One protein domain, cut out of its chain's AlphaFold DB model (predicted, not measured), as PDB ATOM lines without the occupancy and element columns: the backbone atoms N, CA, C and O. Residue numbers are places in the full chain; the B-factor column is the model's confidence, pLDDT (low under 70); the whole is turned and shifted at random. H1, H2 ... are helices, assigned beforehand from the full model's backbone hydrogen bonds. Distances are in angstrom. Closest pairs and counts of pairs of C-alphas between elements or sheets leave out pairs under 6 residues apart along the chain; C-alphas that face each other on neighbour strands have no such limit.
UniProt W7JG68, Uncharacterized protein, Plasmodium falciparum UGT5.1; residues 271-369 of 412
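AT A GLANCE: This is residues 271 to 369 of the 412 residues of an uncharacterized protein of Plasmodium falciparum UGT5.1 (UniProt W7JG68). One long helix, H3, forms the longest axis; H1 and H2 pack on its first part in a small body, and its last residues, 354 to 361, stick out as an arm that ends in the short helix H4. A stretch of 22 residues with no named element, 271 to 292, runs along the body before H1. The printed part has 99 residues, with four named helices in the order H1, H2, H3, H4 and no named strand: all helix. It is loose, with a radius of gyration of the C-alphas of 17.3 A, and spans 59 by 24 by 20 A, the arm adding to the length.

HOW THE PARTS SIT: H1, residues 293 to 308, touches H2, residues 317 to 327, with residues 304 to 308 alone, about perpendicular at 73 degrees; the closest C-alphas, of Cys 307 and Cys 319, are 5.3 A apart. H2 and H3, residues 331 to 361, form a helical hairpin, opposite ways at a shallow tilt of 33 degrees, only just short of steep; they touch, H3 with residues 331 to 334 alone, closest at C-alphas Ile 325 and Gly 331, 5.9 A. H3 touches H1 with residues 335 to 347 alone, opposite ways at a steep tilt of 41 degrees; the C-alphas of Lys 293 and Ala 343 are closest, 4.5 A. The packing is mostly crossed, lines at large angles, but only just: 1 of the 3 pairs is shallow. H4, residues 363 to 368, is close to but not clearly touching H3, with the closest C-alphas, of Glu 359 and Thr 365, 7.5 A apart, and is apart from H1 and H2. In H1, H2, H3 and H4 every O i to N i+4 pair is within hydrogen-bond range.

IN THESE COORDINATES: H1 begins at C-alpha 293, (-40.599, 54.018, 76.742), and is 23.0 A long; H2 is 15.4 A. H3, 44.7 A, runs from (-45.187, 49.953, 96.445) at C-alpha 331. H4, 8.4 A, ends at C-alpha 368, (-22.237, 76.051, 54.969).

THE WHOLE: The C-alphas farthest apart, of Glu 327 and Cys 367, are 59.9 A apart. Residues 354 to 369 stand free; the body without them spans 38 by 25 by 19 A. The printed part has no cut. No link between helices is long. Mean pLDDT of the printed part is 73.0; residues 275 to 280, 309 to 315, 347 and 350 to 369 are under 70.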
ATOM      1  N   PHE A 271     -36.165  60.196  91.579       79.50
ATOM      2  CA  PHE A 271     -35.834  60.075  93.006       79.50
ATOM      3  C   PHE A 271     -34.319  60.157  93.287       79.50
ATOM      4  O   PHE A 271     -33.785  59.376  94.072       79.50
ATOM      5  N   TYR A 272     -33.637  61.112  92.644       75.50
ATOM      6  CA  TYR A 272     -32.209  61.393  92.855       75.50
ATOM      7  C   TYR A 272     -31.280  60.206  92.548       75.50
ATOM      8  O   TYR A 272     -30.262  60.008  93.200       75.50
ATOM      9  N   LEU A 273     -31.609  59.413  91.527       77.69
ATOM     10  CA  LEU A 273     -30.807  58.279  91.056       77.69
ATOM     11  C   LEU A 273     -29.362  58.660  90.661       77.69
ATOM     12  O   LEU A 273     -28.467  57.814  90.693       77.69
ATOM     13  N   GLU A 274     -29.132  59.921  90.285       71.31
ATOM     14  CA  GLU A 274     -27.811  60.491  89.988       71.31
ATOM     15  C   GLU A 274     -26.974  60.772  91.254       71.31
ATOM     16  O   GLU A 274     -25.760  60.554  91.250       71.31
ATOM     17  N   GLU A 275     -27.602  61.184  92.361       58.53
ATOM     18  CA  GLU A 275     -26.928  61.511  93.623       58.53
ATOM     19  C   GLU A 275     -26.891  60.287  94.552       58.53
ATOM     20  O   GLU A 275     -27.858  59.937  95.225       58.53
ATOM     21  N   GLY A 276     -25.737  59.617  94.605       54.84
ATOM     22  CA  GLY A 276     -25.480  58.566  95.598       54.84
ATOM     23  C   GLY A 276     -25.773  57.135  95.147       54.84
ATOM     24  O   GLY A 276     -25.857  56.243  95.986       54.84
ATOM     25  N   SER A 277     -25.892  56.871  93.841       55.78
ATOM     26  CA  SER A 277     -26.046  55.503  93.330       55.78
ATOM     27  C   SER A 277     -24.694  54.870  92.955       55.78
ATOM     28  O   SER A 277     -24.101  55.248  91.945       55.78
ATOM     29  N   PRO A 278     -24.210  53.851  93.690       60.03
ATOM     30  CA  PRO A 278     -23.093  53.009  93.249       60.03
ATOM     31  C   PRO A 278     -23.484  52.038  92.116       60.03
ATOM     32  O   PRO A 278     -22.673  51.213  91.696       60.03
ATOM     33  N   ILE A 279     -24.725  52.102  91.614       63.38
ATOM     34  CA  ILE A 279     -25.229  51.225  90.557       63.38
ATOM     35  C   ILE A 279     -24.804  51.789  89.189       63.38
ATOM     36  O   ILE A 279     -25.161  52.921  88.869       63.38
ATOM     37  N   PRO A 280     -24.125  51.023  88.312       68.69
ATOM     38  CA  PRO A 280     -23.784  51.465  86.958       68.69
ATOM     39  C   PRO A 280     -24.999  51.357  86.016       68.69
ATOM     40  O   PRO A 280     -24.989  50.627  85.022       68.69
ATOM     41  N   TRP A 281     -26.089  52.046  86.352       80.69
ATOM     42  CA  TRP A 281     -27.345  52.025  85.596       80.69
ATOM     43  C   TRP A 281     -27.241  52.780  84.267       80.69
ATOM     44  O   TRP A 281     -27.912  52.416  83.304       80.69
ATOM     45  N   THR A 282     -26.350  53.768  84.179       81.31
ATOM     46  CA  THR A 282     -26.083  54.546  82.959       81.31
ATOM     47  C   THR A 282     -25.666  53.654  81.786       81.31
ATOM     48  O   THR A 282     -26.111  53.871  80.664       81.31
ATOM     49  N   ASN A 283     -24.921  52.573  82.054       82.62
ATOM     50  CA  ASN A 283     -24.485  51.595  81.049       82.62
ATOM     51  C   ASN A 283     -25.636  50.760  80.460       82.62
ATOM     52  O   ASN A 283     -25.456  50.105  79.434       82.62
ATOM     53  N   LYS A 284     -26.813  50.748  81.102       85.31
ATOM     54  CA  LYS A 284     -28.006  50.067  80.579       85.31
ATOM     55  C   LYS A 284     -28.713  50.892  79.501       85.31
ATOM     56  O   LYS A 284     -29.499  50.321  78.751       85.31
ATOM     57  N   ILE A 285     -28.435  52.194  79.394       87.19
ATOM     58  CA  ILE A 285     -29.005  53.084  78.376       87.19
ATOM     59  C   ILE A 285     -28.022  53.198  77.206       87.19
ATOM     60  O   ILE A 285     -26.871  53.592  77.371       87.19
ATOM     61  N   HIS A 286     -28.473  52.858  76.002       82.00
ATOM     62  CA  HIS A 286     -27.668  52.873  74.785       82.00
ATOM     63  C   HIS A 286     -28.514  53.214  73.550       82.00
ATOM     64  O   HIS A 286     -29.736  53.367  73.608       82.00
ATOM     65  N   ALA A 287     -27.863  53.285  72.387       70.81
ATOM     66  CA  ALA A 287     -28.468  53.683  71.114       70.81
ATOM     67  C   ALA A 287     -29.740  52.904  70.720       70.81
ATOM     68  O   ALA A 287     -30.566  53.419  69.973       70.81
ATOM     69  N   GLY A 288     -29.906  51.674  71.213       74.44
ATOM     70  CA  GLY A 288     -31.046  50.816  70.886       74.44
ATOM     71  C   GLY A 288     -32.278  51.032  71.764       74.44
ATOM     72  O   GLY A 288     -33.353  50.573  71.389       74.44
ATOM     73  N   ASN A 289     -32.148  51.703  72.914       81.25
ATOM     74  CA  ASN A 289     -33.212  51.737  73.921       81.25
ATOM     75  C   ASN A 289     -33.492  53.118  74.542       81.25
ATOM     76  O   ASN A 289     -34.548  53.289  75.141       81.25
ATOM     77  N   TYR A 290     -32.619  54.113  74.347       73.00
ATOM     78  CA  TYR A 290     -32.709  55.430  74.997       73.00
ATOM     79  C   TYR A 290     -34.021  56.202  74.750       73.00
ATOM     80  O   TYR A 290     -34.384  57.066  75.539       73.00
ATOM     81  N   SER A 291     -34.720  55.919  73.649       75.69
ATOM     82  CA  SER A 291     -35.989  56.563  73.268       75.69
ATOM     83  C   SER A 291     -37.196  55.624  73.363       75.69
ATOM     84  O   SER A 291     -38.319  56.015  73.042       75.69
ATOM     85  N   ASN A 292     -36.984  54.377  73.792       77.50
ATOM     86  CA  ASN A 292     -38.044  53.392  73.937       77.50
ATOM     87  C   ASN A 292     -38.612  53.456  75.360       77.50
ATOM     88  O   ASN A 292     -37.944  53.082  76.325       77.50
ATOM     89  N   LYS A 293     -39.872  53.896  75.468       83.38
ATOM     90  CA  LYS A 293     -40.599  54.018  76.742       83.38
ATOM     91  C   LYS A 293     -40.581  52.713  77.529       83.38
ATOM     92  O   LYS A 293     -40.217  52.715  78.698       83.38
ATOM     93  N   THR A 294     -40.906  51.598  76.880       85.75
ATOM     94  CA  THR A 294     -40.945  50.278  77.516       85.75
ATOM     95  C   THR A 294     -39.575  49.874  78.046       85.75
ATOM     96  O   THR A 294     -39.480  49.372  79.160       85.75
ATOM     97  N   SER A 295     -38.505  50.150  77.298       87.25
ATOM     98  CA  SER A 295     -37.151  49.805  77.731       87.25
ATOM     99  C   SER A 295     -36.676  50.632  78.925       87.25
ATOM    100  O   SER A 295     -36.084  50.068  79.841       87.25
ATOM    101  N   LEU A 296     -36.939  51.946  78.962       85.06
ATOM    102  CA  LEU A 296     -36.578  52.753  80.136       85.06
ATOM    103  C   LEU A 296     -37.411  52.364  81.363       85.06
ATOM    104  O   LEU A 296     -36.862  52.247  82.456       85.06
ATOM    105  N   VAL A 297     -38.704  52.078  81.183       90.19
ATOM    106  CA  VAL A 297     -39.577  51.551  82.247       90.19
ATOM    107  C   VAL A 297     -39.038  50.235  82.807       90.19
ATOM    108  O   VAL A 297     -38.985  50.045  84.021       90.19
ATOM    109  N   GLU A 298     -38.602  49.321  81.943       90.62
ATOM    110  CA  GLU A 298     -38.023  48.044  82.354       90.62
ATOM    111  C   GLU A 298     -36.700  48.232  83.110       90.62
ATOM    112  O   GLU A 298     -36.462  47.562  84.116       90.62
ATOM    113  N   ILE A 299     -35.848  49.168  82.683       88.50
ATOM    114  CA  ILE A 299     -34.599  49.490  83.386       88.50
ATOM    115  C   ILE A 299     -34.893  49.974  84.807       88.50
ATOM    116  O   ILE A 299     -34.300  49.459  85.753       88.50
ATOM    117  N   VAL A 300     -35.824  50.914  84.975       89.38
ATOM    118  CA  VAL A 300     -36.124  51.496  86.290       89.38
ATOM    119  C   VAL A 300     -36.835  50.495  87.211       89.38
ATOM    120  O   VAL A 300     -36.520  50.423  88.398       89.38
ATOM    121  N   ASN A 301     -37.699  49.629  86.674       89.31
ATOM    122  CA  ASN A 301     -38.288  48.531  87.449       89.31
ATOM    123  C   ASN A 301     -37.250  47.470  87.857       89.31
ATOM    124  O   ASN A 301     -37.291  46.970  88.978       89.31
ATOM    125  N   ASN A 302     -36.273  47.161  87.001       87.50
ATOM    126  CA  ASN A 302     -35.159  46.295  87.390       87.50
ATOM    127  C   ASN A 302     -34.318  46.918  88.516       87.50
ATOM    128  O   ASN A 302     -33.894  46.201  89.417       87.50
ATOM    129  N   LEU A 303     -34.103  48.239  88.498       86.19
ATOM    130  CA  LEU A 303     -33.405  48.941  89.581       86.19
ATOM    131  C   LEU A 303     -34.169  48.847  90.904       86.19
ATOM    132  O   LEU A 303     -33.557  48.558  91.928       86.19
ATOM    133  N   LYS A 304     -35.497  49.008  90.877       86.12
ATOM    134  CA  LYS A 304     -36.363  48.773  92.042       86.12
ATOM    135  C   LYS A 304     -36.176  47.355  92.595       86.12
ATOM    136  O   LYS A 304     -35.907  47.198  93.781       86.12
ATOM    137  N   ASN A 305     -36.261  46.332  91.745       84.69
ATOM    138  CA  ASN A 305     -36.122  44.938  92.183       84.69
ATOM    139  C   ASN A 305     -34.728  44.660  92.777       84.69
ATOM    140  O   ASN A 305     -34.591  43.903  93.732       84.69
ATOM    141  N   MET A 306     -33.680  45.310  92.258       79.56
ATOM    142  CA  MET A 306     -32.333  45.222  92.835       79.56
ATOM    143  C   MET A 306     -32.241  45.832  94.244       79.56
ATOM    144  O   MET A 306     -31.452  45.338  95.052       79.56
ATOM    145  N   CYS A 307     -33.023  46.878  94.539       79.88
ATOM    146  CA  CYS A 307     -33.132  47.450  95.884       79.88
ATOM    147  C   CYS A 307     -33.833  46.486  96.858       79.88
ATOM    148  O   CYS A 307     -33.408  46.374  98.004       79.88
ATOM    149  N   GLU A 308     -34.864  45.767  96.397       74.69
ATOM    150  CA  GLU A 308     -35.623  44.784  97.194       74.69
ATOM    151  C   GLU A 308     -34.806  43.509  97.486       74.69
ATOM    152  O   GLU A 308     -34.883  42.957  98.581       74.69
ATOM    153  N   ASP A 309     -33.960  43.086  96.544       69.81
ATOM    154  CA  ASP A 309     -33.081  41.912  96.668       69.81
ATOM    155  C   ASP A 309     -31.873  42.120  97.613       69.81
ATOM    156  O   ASP A 309     -31.059  41.208  97.780       69.81
ATOM    157  N   GLY A 310     -31.680  43.324  98.171       65.56
ATOM    158  CA  GLY A 310     -30.516  43.657  99.004       65.56
ATOM    159  C   GLY A 310     -29.173  43.640  98.254       65.56
ATOM    160  O   GLY A 310     -28.113  43.582  98.873       65.56
ATOM    161  N   LYS A 311     -29.195  43.682  96.912       60.47
ATOM    162  CA  LYS A 311     -28.002  43.653  96.037       60.47
ATOM    163  C   LYS A 311     -27.354  45.028  95.832       60.47
ATOM    164  O   LYS A 311     -26.360  45.131  95.112       60.47
ATOM    165  N   VAL A 312     -27.920  46.081  96.417       57.25
ATOM    166  CA  VAL A 312     -27.465  47.470  96.278       57.25
ATOM    167  C   VAL A 312     -26.934  47.978  97.619       57.25
ATOM    168  O   VAL A 312     -27.544  47.762  98.660       57.25
ATOM    169  N   VAL A 313     -25.780  48.644  97.562       55.59
ATOM    170  CA  VAL A 313     -25.027  49.193  98.699       55.59
ATOM    171  C   VAL A 313     -25.815  50.301  99.416       55.59
ATOM    172  O   VAL A 313     -26.493  51.103  98.767       55.59
ATOM    173  N   GLU A 314     -25.682  50.360 100.746       55.84
ATOM    174  CA  GLU A 314     -26.095  51.482 101.604       55.84
ATOM    175  C   GLU A 314     -25.763  52.844 100.961       55.84
ATOM    176  O   GLU A 314     -24.617  53.097 100.587       55.84
ATOM    177  N   GLY A 315     -26.761  53.730 100.842       60.84
ATOM    178  CA  GLY A 315     -26.567  55.127 100.415       60.84
ATOM    179  C   GLY A 315     -27.316  55.572  99.152       60.84
ATOM    180  O   GLY A 315     -27.381  56.772  98.902       60.84
ATOM    181  N   SER A 316     -27.931  54.659  98.388       75.44
ATOM    182  CA  SER A 316     -28.770  55.034  97.234       75.44
ATOM    183  C   SER A 316     -30.081  55.690  97.684       75.44
ATOM    184  O   SER A 316     -30.957  55.014  98.230       75.44
ATOM    185  N   LEU A 317     -30.247  56.989  97.403       78.31
ATOM    186  CA  LEU A 317     -31.480  57.742  97.685       78.31
ATOM    187  C   LEU A 317     -32.709  57.104  97.022       78.31
ATOM    188  O   LEU A 317     -33.771  57.022  97.640       78.31
ATOM    189  N   PHE A 318     -32.542  56.567  95.811       83.62
ATOM    190  CA  PHE A 318     -33.590  55.843  95.092       83.62
ATOM    191  C   PHE A 318     -34.053  54.584  95.844       83.62
ATOM    192  O   PHE A 318     -35.255  54.360  95.986       83.62
ATOM    193  N   CYS A 319     -33.125  53.770  96.365       82.62
ATOM    194  CA  CYS A 319     -33.489  52.569  97.123       82.62
ATOM    195  C   CYS A 319     -34.107  52.917  98.484       82.62
ATOM    196  O   CYS A 319     -35.072  52.273  98.890       82.62
ATOM    197  N   SER A 320     -33.613  53.961  99.156       83.44
ATOM    198  CA  SER A 320     -34.209  54.465 100.399       83.44
ATOM    199  C   SER A 320     -35.653  54.930 100.187       83.44
ATOM    200  O   SER A 320     -36.536  54.570 100.965       83.44
ATOM    201  N   ALA A 321     -35.911  55.673  99.105       82.06
ATOM    202  CA  ALA A 321     -37.259  56.089  98.725       82.06
ATOM    203  C   ALA A 321     -38.150  54.879  98.398       82.06
ATOM    204  O   ALA A 321     -39.256  54.774  98.925       82.06
ATOM    205  N   SER A 322     -37.649  53.936  97.591       84.56
ATOM    206  CA  SER A 322     -38.366  52.706  97.232       84.56
ATOM    207  C   SER A 322     -38.777  51.899  98.465       84.56
ATOM    208  O   SER A 322     -39.941  51.522  98.591       84.56
ATOM    209  N   ASN A 323     -37.845  51.659  99.390       83.00
ATOM    210  CA  ASN A 323     -38.084  50.837 100.578       83.00
ATOM    211  C   ASN A 323     -39.055  51.519 101.552       83.00
ATOM    212  O   ASN A 323     -40.010  50.888 101.997       83.00
ATOM    213  N   SER A 324     -38.894  52.823 101.807       81.19
ATOM    214  CA  SER A 324     -39.796  53.582 102.688       81.19
ATOM    215  C   SER A 324     -41.239  53.632 102.157       81.19
ATOM    216  O   SER A 324     -42.209  53.508 102.913       81.19
ATOM    217  N   ILE A 325     -41.405  53.764 100.837       82.62
ATOM    218  CA  ILE A 325     -42.728  53.761 100.203       82.62
ATOM    219  C   ILE A 325     -43.321  52.341 100.169       82.62
ATOM    220  O   ILE A 325     -44.530  52.171 100.329       82.62
ATOM    221  N   ALA A 326     -42.496  51.304 100.014       81.88
ATOM    222  CA  ALA A 326     -42.948  49.916 100.090       81.88
ATOM    223  C   ALA A 326     -43.438  49.543 101.503       81.88
ATOM    224  O   ALA A 326     -44.506  48.947 101.632       81.88
ATOM    225  N   GLU A 327     -42.719  49.956 102.552       80.88
ATOM    226  CA  GLU A 327     -43.085  49.719 103.961       80.88
ATOM    227  C   GLU A 327     -44.414  50.377 104.359       80.88
ATOM    228  O   GLU A 327     -45.160  49.838 105.175       80.88
ATOM    229  N   SER A 328     -44.754  51.512 103.743       80.69
ATOM    230  CA  SER A 328     -46.032  52.211 103.946       80.69
ATOM    231  C   SER A 328     -47.187  51.666 103.088       80.69
ATOM    232  O   SER A 328     -48.290  52.208 103.124       80.69
ATOM    233  N   GLY A 329     -46.964  50.586 102.327       80.00
ATOM    234  CA  GLY A 329     -47.965  49.969 101.448       80.00
ATOM    235  C   GLY A 329     -48.122  50.648 100.080       80.00
ATOM    236  O   GLY A 329     -48.961  50.236  99.281       80.00
ATOM    237  N   GLY A 330     -47.299  51.657  99.772       82.06
ATOM    238  CA  GLY A 330     -47.317  52.432  98.526       82.06
ATOM    239  C   GLY A 330     -46.496  51.840  97.374       82.06
ATOM    240  O   GLY A 330     -46.296  52.507  96.362       82.06
ATOM    241  N   GLY A 331     -46.008  50.601  97.482       80.69
ATOM    242  CA  GLY A 331     -45.187  49.953  96.445       80.69
ATOM    243  C   GLY A 331     -45.772  50.001  95.015       80.69
ATOM    244  O   GLY A 331     -45.029  50.312  94.077       80.69
ATOM    245  N   PRO A 332     -47.085  49.758  94.809       82.88
ATOM    246  CA  PRO A 332     -47.712  49.878  93.487       82.88
ATOM    247  C   PRO A 332     -47.716  51.312  92.932       82.88
ATOM    248  O   PRO A 332     -47.452  51.515  91.748       82.88
ATOM    249  N   GLU A 333     -47.970  52.310  93.786       82.81
ATOM    250  CA  GLU A 333     -47.927  53.742  93.441       82.81
ATOM    251  C   GLU A 333     -46.507  54.162  93.038       82.81
ATOM    252  O   GLU A 333     -46.313  54.815  92.012       82.81
ATOM    253  N   PHE A 334     -45.495  53.703  93.782       84.56
ATOM    254  CA  PHE A 334     -44.093  53.935  93.447       84.56
ATOM    255  C   PHE A 334     -43.728  53.356  92.078       84.56
ATOM    256  O   PHE A 334     -43.174  54.066  91.240       84.56
ATOM    257  N   SER A 335     -44.100  52.098  91.810       85.69
ATOM    258  CA  SER A 335     -43.842  51.445  90.519       85.69
ATOM    259  C   SER A 335     -44.530  52.162  89.351       85.69
ATOM    260  O   SER A 335     -43.935  52.315  88.279       85.69
ATOM    261  N   ARG A 336     -45.748  52.679  89.555       84.44
ATOM    262  CA  ARG A 336     -46.431  53.507  88.553       84.44
ATOM    263  C   ARG A 336     -45.677  54.814  88.303       84.44
ATOM    264  O   ARG A 336     -45.408  55.134  87.148       84.44
ATOM    265  N   ASN A 337     -45.295  55.534  89.357       84.69
ATOM    266  CA  ASN A 337     -44.644  56.841  89.243       84.69
ATOM    267  C   ASN A 337     -43.277  56.750  88.558       84.69
ATOM    268  O   ASN A 337     -43.024  57.486  87.608       84.69
ATOM    269  N   ILE A 338     -42.429  55.794  88.951       88.06
ATOM    270  CA  ILE A 338     -41.129  55.594  88.291       88.06
ATOM    271  C   ILE A 338     -41.291  55.186  86.819       88.06
ATOM    272  O   ILE A 338     -40.480  55.576  85.982       88.06
ATOM    273  N   SER A 339     -42.358  54.448  86.482       86.69
ATOM    274  CA  SER A 339     -42.653  54.055  85.100       86.69
ATOM    275  C   SER A 339     -43.094  55.252  84.251       86.69
ATOM    276  O   SER A 339     -42.643  55.397  83.116       86.69
ATOM    277  N   VAL A 340     -43.929  56.144  84.796       81.88
ATOM    278  CA  VAL A 340     -44.328  57.387  84.114       81.88
ATOM    279  C   VAL A 340     -43.107  58.278  83.878       81.88
ATOM    280  O   VAL A 340     -42.837  58.652  82.741       81.88
ATOM    281  N   MET A 341     -42.294  58.511  84.911       80.12
ATOM    282  CA  MET A 341     -41.090  59.341  84.793       80.12
ATOM    283  C   MET A 341     -40.071  58.762  83.797       80.12
ATOM    284  O   MET A 341     -39.452  59.504  83.036       80.12
ATOM    285  N   ALA A 342     -39.916  57.435  83.748       83.12
ATOM    286  CA  ALA A 342     -39.060  56.771  82.767       83.12
ATOM    287  C   ALA A 342     -39.599  56.901  81.331       83.12
ATOM    288  O   ALA A 342     -38.827  57.076  80.385       83.12
ATOM    289  N   ALA A 343     -40.922  56.844  81.150       76.81
ATOM    290  CA  ALA A 343     -41.555  57.060  79.853       76.81
ATOM    291  C   ALA A 343     -41.410  58.517  79.373       76.81
ATOM    292  O   ALA A 343     -41.169  58.745  78.183       76.81
ATOM    293  N   ASP A 344     -41.491  59.483  80.288       79.88
ATOM    294  CA  ASP A 344     -41.269  60.903  79.999       79.88
ATOM    295  C   ASP A 344     -39.801  61.189  79.667       79.88
ATOM    296  O   ASP A 344     -39.510  61.907  78.706       79.88
ATOM    297  N   ALA A 345     -38.862  60.549  80.373       80.12
ATOM    298  CA  ALA A 345     -37.436  60.604  80.053       80.12
ATOM    299  C   ALA A 345     -37.144  60.072  78.637       80.12
ATOM    300  O   ALA A 345     -36.384  60.694  77.891       80.12
ATOM    301  N   ALA A 346     -37.791  58.976  78.220       71.00
ATOM    302  CA  ALA A 346     -37.665  58.444  76.860       71.00
ATOM    303  C   ALA A 346     -38.207  59.422  75.803       71.00
ATOM    304  O   ALA A 346     -37.621  59.570  74.727       71.00
ATOM    305  N   GLU A 347     -39.314  60.112  76.094       68.75
ATOM    306  CA  GLU A 347     -39.899  61.103  75.186       68.75
ATOM    307  C   GLU A 347     -39.021  62.358  75.068       68.75
ATOM    308  O   GLU A 347     -38.760  62.831  73.957       68.75
ATOM    309  N   ALA A 348     -38.501  62.860  76.190       72.75
ATOM    310  CA  ALA A 348     -37.556  63.973  76.220       72.75
ATOM    311  C   ALA A 348     -36.281  63.640  75.429       72.75
ATOM    312  O   ALA A 348     -35.842  64.430  74.589       72.75
ATOM    313  N   ALA A 349     -35.751  62.429  75.608       72.94
ATOM    314  CA  ALA A 349     -34.600  61.925  74.875       72.94
ATOM    315  C   ALA A 349     -34.849  61.806  73.365       72.94
ATOM    316  O   ALA A 349     -34.018  62.221  72.550       72.94
ATOM    317  N   ARG A 350     -36.029  61.310  72.972       68.62
ATOM    318  CA  ARG A 350     -36.465  61.253  71.570       68.62
ATOM    319  C   ARG A 350     -36.561  62.650  70.955       68.62
ATOM    320  O   ARG A 350     -36.104  62.863  69.830       68.62
ATOM    321  N   LYS A 351     -37.118  63.612  71.693       67.06
ATOM    322  CA  LYS A 351     -37.248  65.012  71.264       67.06
ATOM    323  C   LYS A 351     -35.882  65.685  71.116       67.06
ATOM    324  O   LYS A 351     -35.644  66.345  70.107       67.06
ATOM    325  N   ALA A 352     -34.967  65.473  72.060       63.44
ATOM    326  CA  ALA A 352     -33.607  66.006  72.010       63.44
ATOM    327  C   ALA A 352     -32.814  65.454  70.810       63.44
ATOM    328  O   ALA A 352     -32.222  66.229  70.054       63.44
ATOM    329  N   ALA A 353     -32.881  64.139  70.569       60.50
ATOM    330  CA  ALA A 353     -32.277  63.510  69.396       60.50
ATOM    331  C   ALA A 353     -32.876  64.048  68.084       60.50
ATOM    332  O   ALA A 353     -32.142  64.447  67.181       60.50
ATOM    333  N   SER A 354     -34.207  64.145  67.992       56.84
ATOM    334  CA  SER A 354     -34.900  64.682  66.813       56.84
ATOM    335  C   SER A 354     -34.523  66.137  66.524       56.84
ATOM    336  O   SER A 354     -34.256  66.491  65.376       56.84
ATOM    337  N   ASN A 355     -34.462  66.985  67.553       64.00
ATOM    338  CA  ASN A 355     -34.062  68.384  67.410       64.00
ATOM    339  C   ASN A 355     -32.618  68.499  66.922       64.00
ATOM    340  O   ASN A 355     -32.336  69.268  66.001       64.00
ATOM    341  N   LYS A 356     -31.711  67.689  67.482       65.88
ATOM    342  CA  LYS A 356     -30.308  67.689  67.071       65.88
ATOM    343  C   LYS A 356     -30.119  67.172  65.644       65.88
ATOM    344  O   LYS A 356     -29.300  67.702  64.891       65.88
ATOM    345  N   LEU A 357     -30.901  66.171  65.245       59.38
ATOM    346  CA  LEU A 357     -30.927  65.687  63.870       59.38
ATOM    347  C   LEU A 357     -31.433  66.776  62.916       59.38
ATOM    348  O   LEU A 357     -30.816  66.999  61.877       59.38
ATOM    349  N   ALA A 358     -32.506  67.488  63.271       55.69
ATOM    350  CA  ALA A 358     -33.056  68.583  62.471       55.69
ATOM    351  C   ALA A 358     -32.076  69.763  62.327       55.69
ATOM    352  O   ALA A 358     -31.956  70.339  61.249       55.69
ATOM    353  N   GLU A 359     -31.323  70.085  63.380       60.22
ATOM    354  CA  GLU A 359     -30.267  71.105  63.370       60.22
ATOM    355  C   GLU A 359     -29.144  70.749  62.374       60.22
ATOM    356  O   GLU A 359     -28.767  71.559  61.519       60.22
ATOM    357  N   MET A 360     -28.642  69.509  62.438       49.47
ATOM    358  CA  MET A 360     -27.540  69.032  61.591       49.47
ATOM    359  C   MET A 360     -27.953  68.717  60.151       49.47
ATOM    360  O   MET A 360     -27.130  68.817  59.244       49.47
ATOM    361  N   THR A 361     -29.215  68.350  59.927       53.03
ATOM    362  CA  THR A 361     -29.759  68.087  58.584       53.03
ATOM    363  C   THR A 361     -30.400  69.319  57.946       53.03
ATOM    364  O   THR A 361     -30.870  69.248  56.808       53.03
ATOM    365  N   SER A 362     -30.391  70.461  58.639       46.09
ATOM    366  CA  SER A 362     -30.869  71.715  58.077       46.09
ATOM    367  C   SER A 362     -30.041  72.117  56.851       46.09
ATOM    368  O   SER A 362     -28.816  71.967  56.800       46.09
ATOM    369  N   VAL A 363     -30.729  72.669  55.849       39.03
ATOM    370  CA  VAL A 363     -30.108  73.152  54.606       39.03
ATOM    371  C   VAL A 363     -29.022  74.196  54.906       39.03
ATOM    372  O   VAL A 363     -28.001  74.225  54.227       39.03
ATOM    373  N   GLY A 364     -29.185  74.989  55.974       43.44
ATOM    374  CA  GLY A 364     -28.182  75.954  56.432       43.44
ATOM    375  C   GLY A 364     -26.852  75.309  56.833       43.44
ATOM    376  O   GLY A 364     -25.798  75.785  56.415       43.44
ATOM    377  N   THR A 365     -26.876  74.195  57.567       41.78
ATOM    378  CA  THR A 365     -25.660  73.493  58.017       41.78
ATOM    379  C   THR A 365     -24.995  72.714  56.876       41.78
ATOM    380  O   THR A 365     -23.770  72.714  56.751       41.78
ATOM    381  N   ILE A 366     -25.790  72.107  55.986       47.19
ATOM    382  CA  ILE A 366     -25.289  71.345  54.828       47.19
ATOM    383  C   ILE A 366     -24.643  72.276  53.789       47.19
ATOM    384  O   ILE A 366     -23.573  71.967  53.264       47.19
ATOM    385  N   CYS A 367     -25.254  73.433  53.516       40.12
ATOM    386  CA  CYS A 367     -24.757  74.401  52.532       40.12
ATOM    387  C   CYS A 367     -23.651  75.326  53.062       40.12
ATOM    388  O   CYS A 367     -23.059  76.042  52.262       40.12
ATOM    389  N   SER A 368     -23.352  75.298  54.365       41.53
ATOM    390  CA  SER A 368     -22.237  76.051  54.969       41.53
ATOM    391  C   SER A 368     -20.997  75.186  55.218       41.53
ATOM    392  O   SER A 368     -19.954  75.710  55.603       41.53
ATOM    393  N   ASN A 369     -21.078  73.865  55.012       46.34
ATOM    394  CA  ASN A 369     -19.940  72.983  55.237       46.34
ATOM    395  C   ASN A 369     -18.946  73.074  54.056       46.34
ATOM    396  O   ASN A 369     -19.284  72.663  52.938       46.34
TER     397      ASN A 369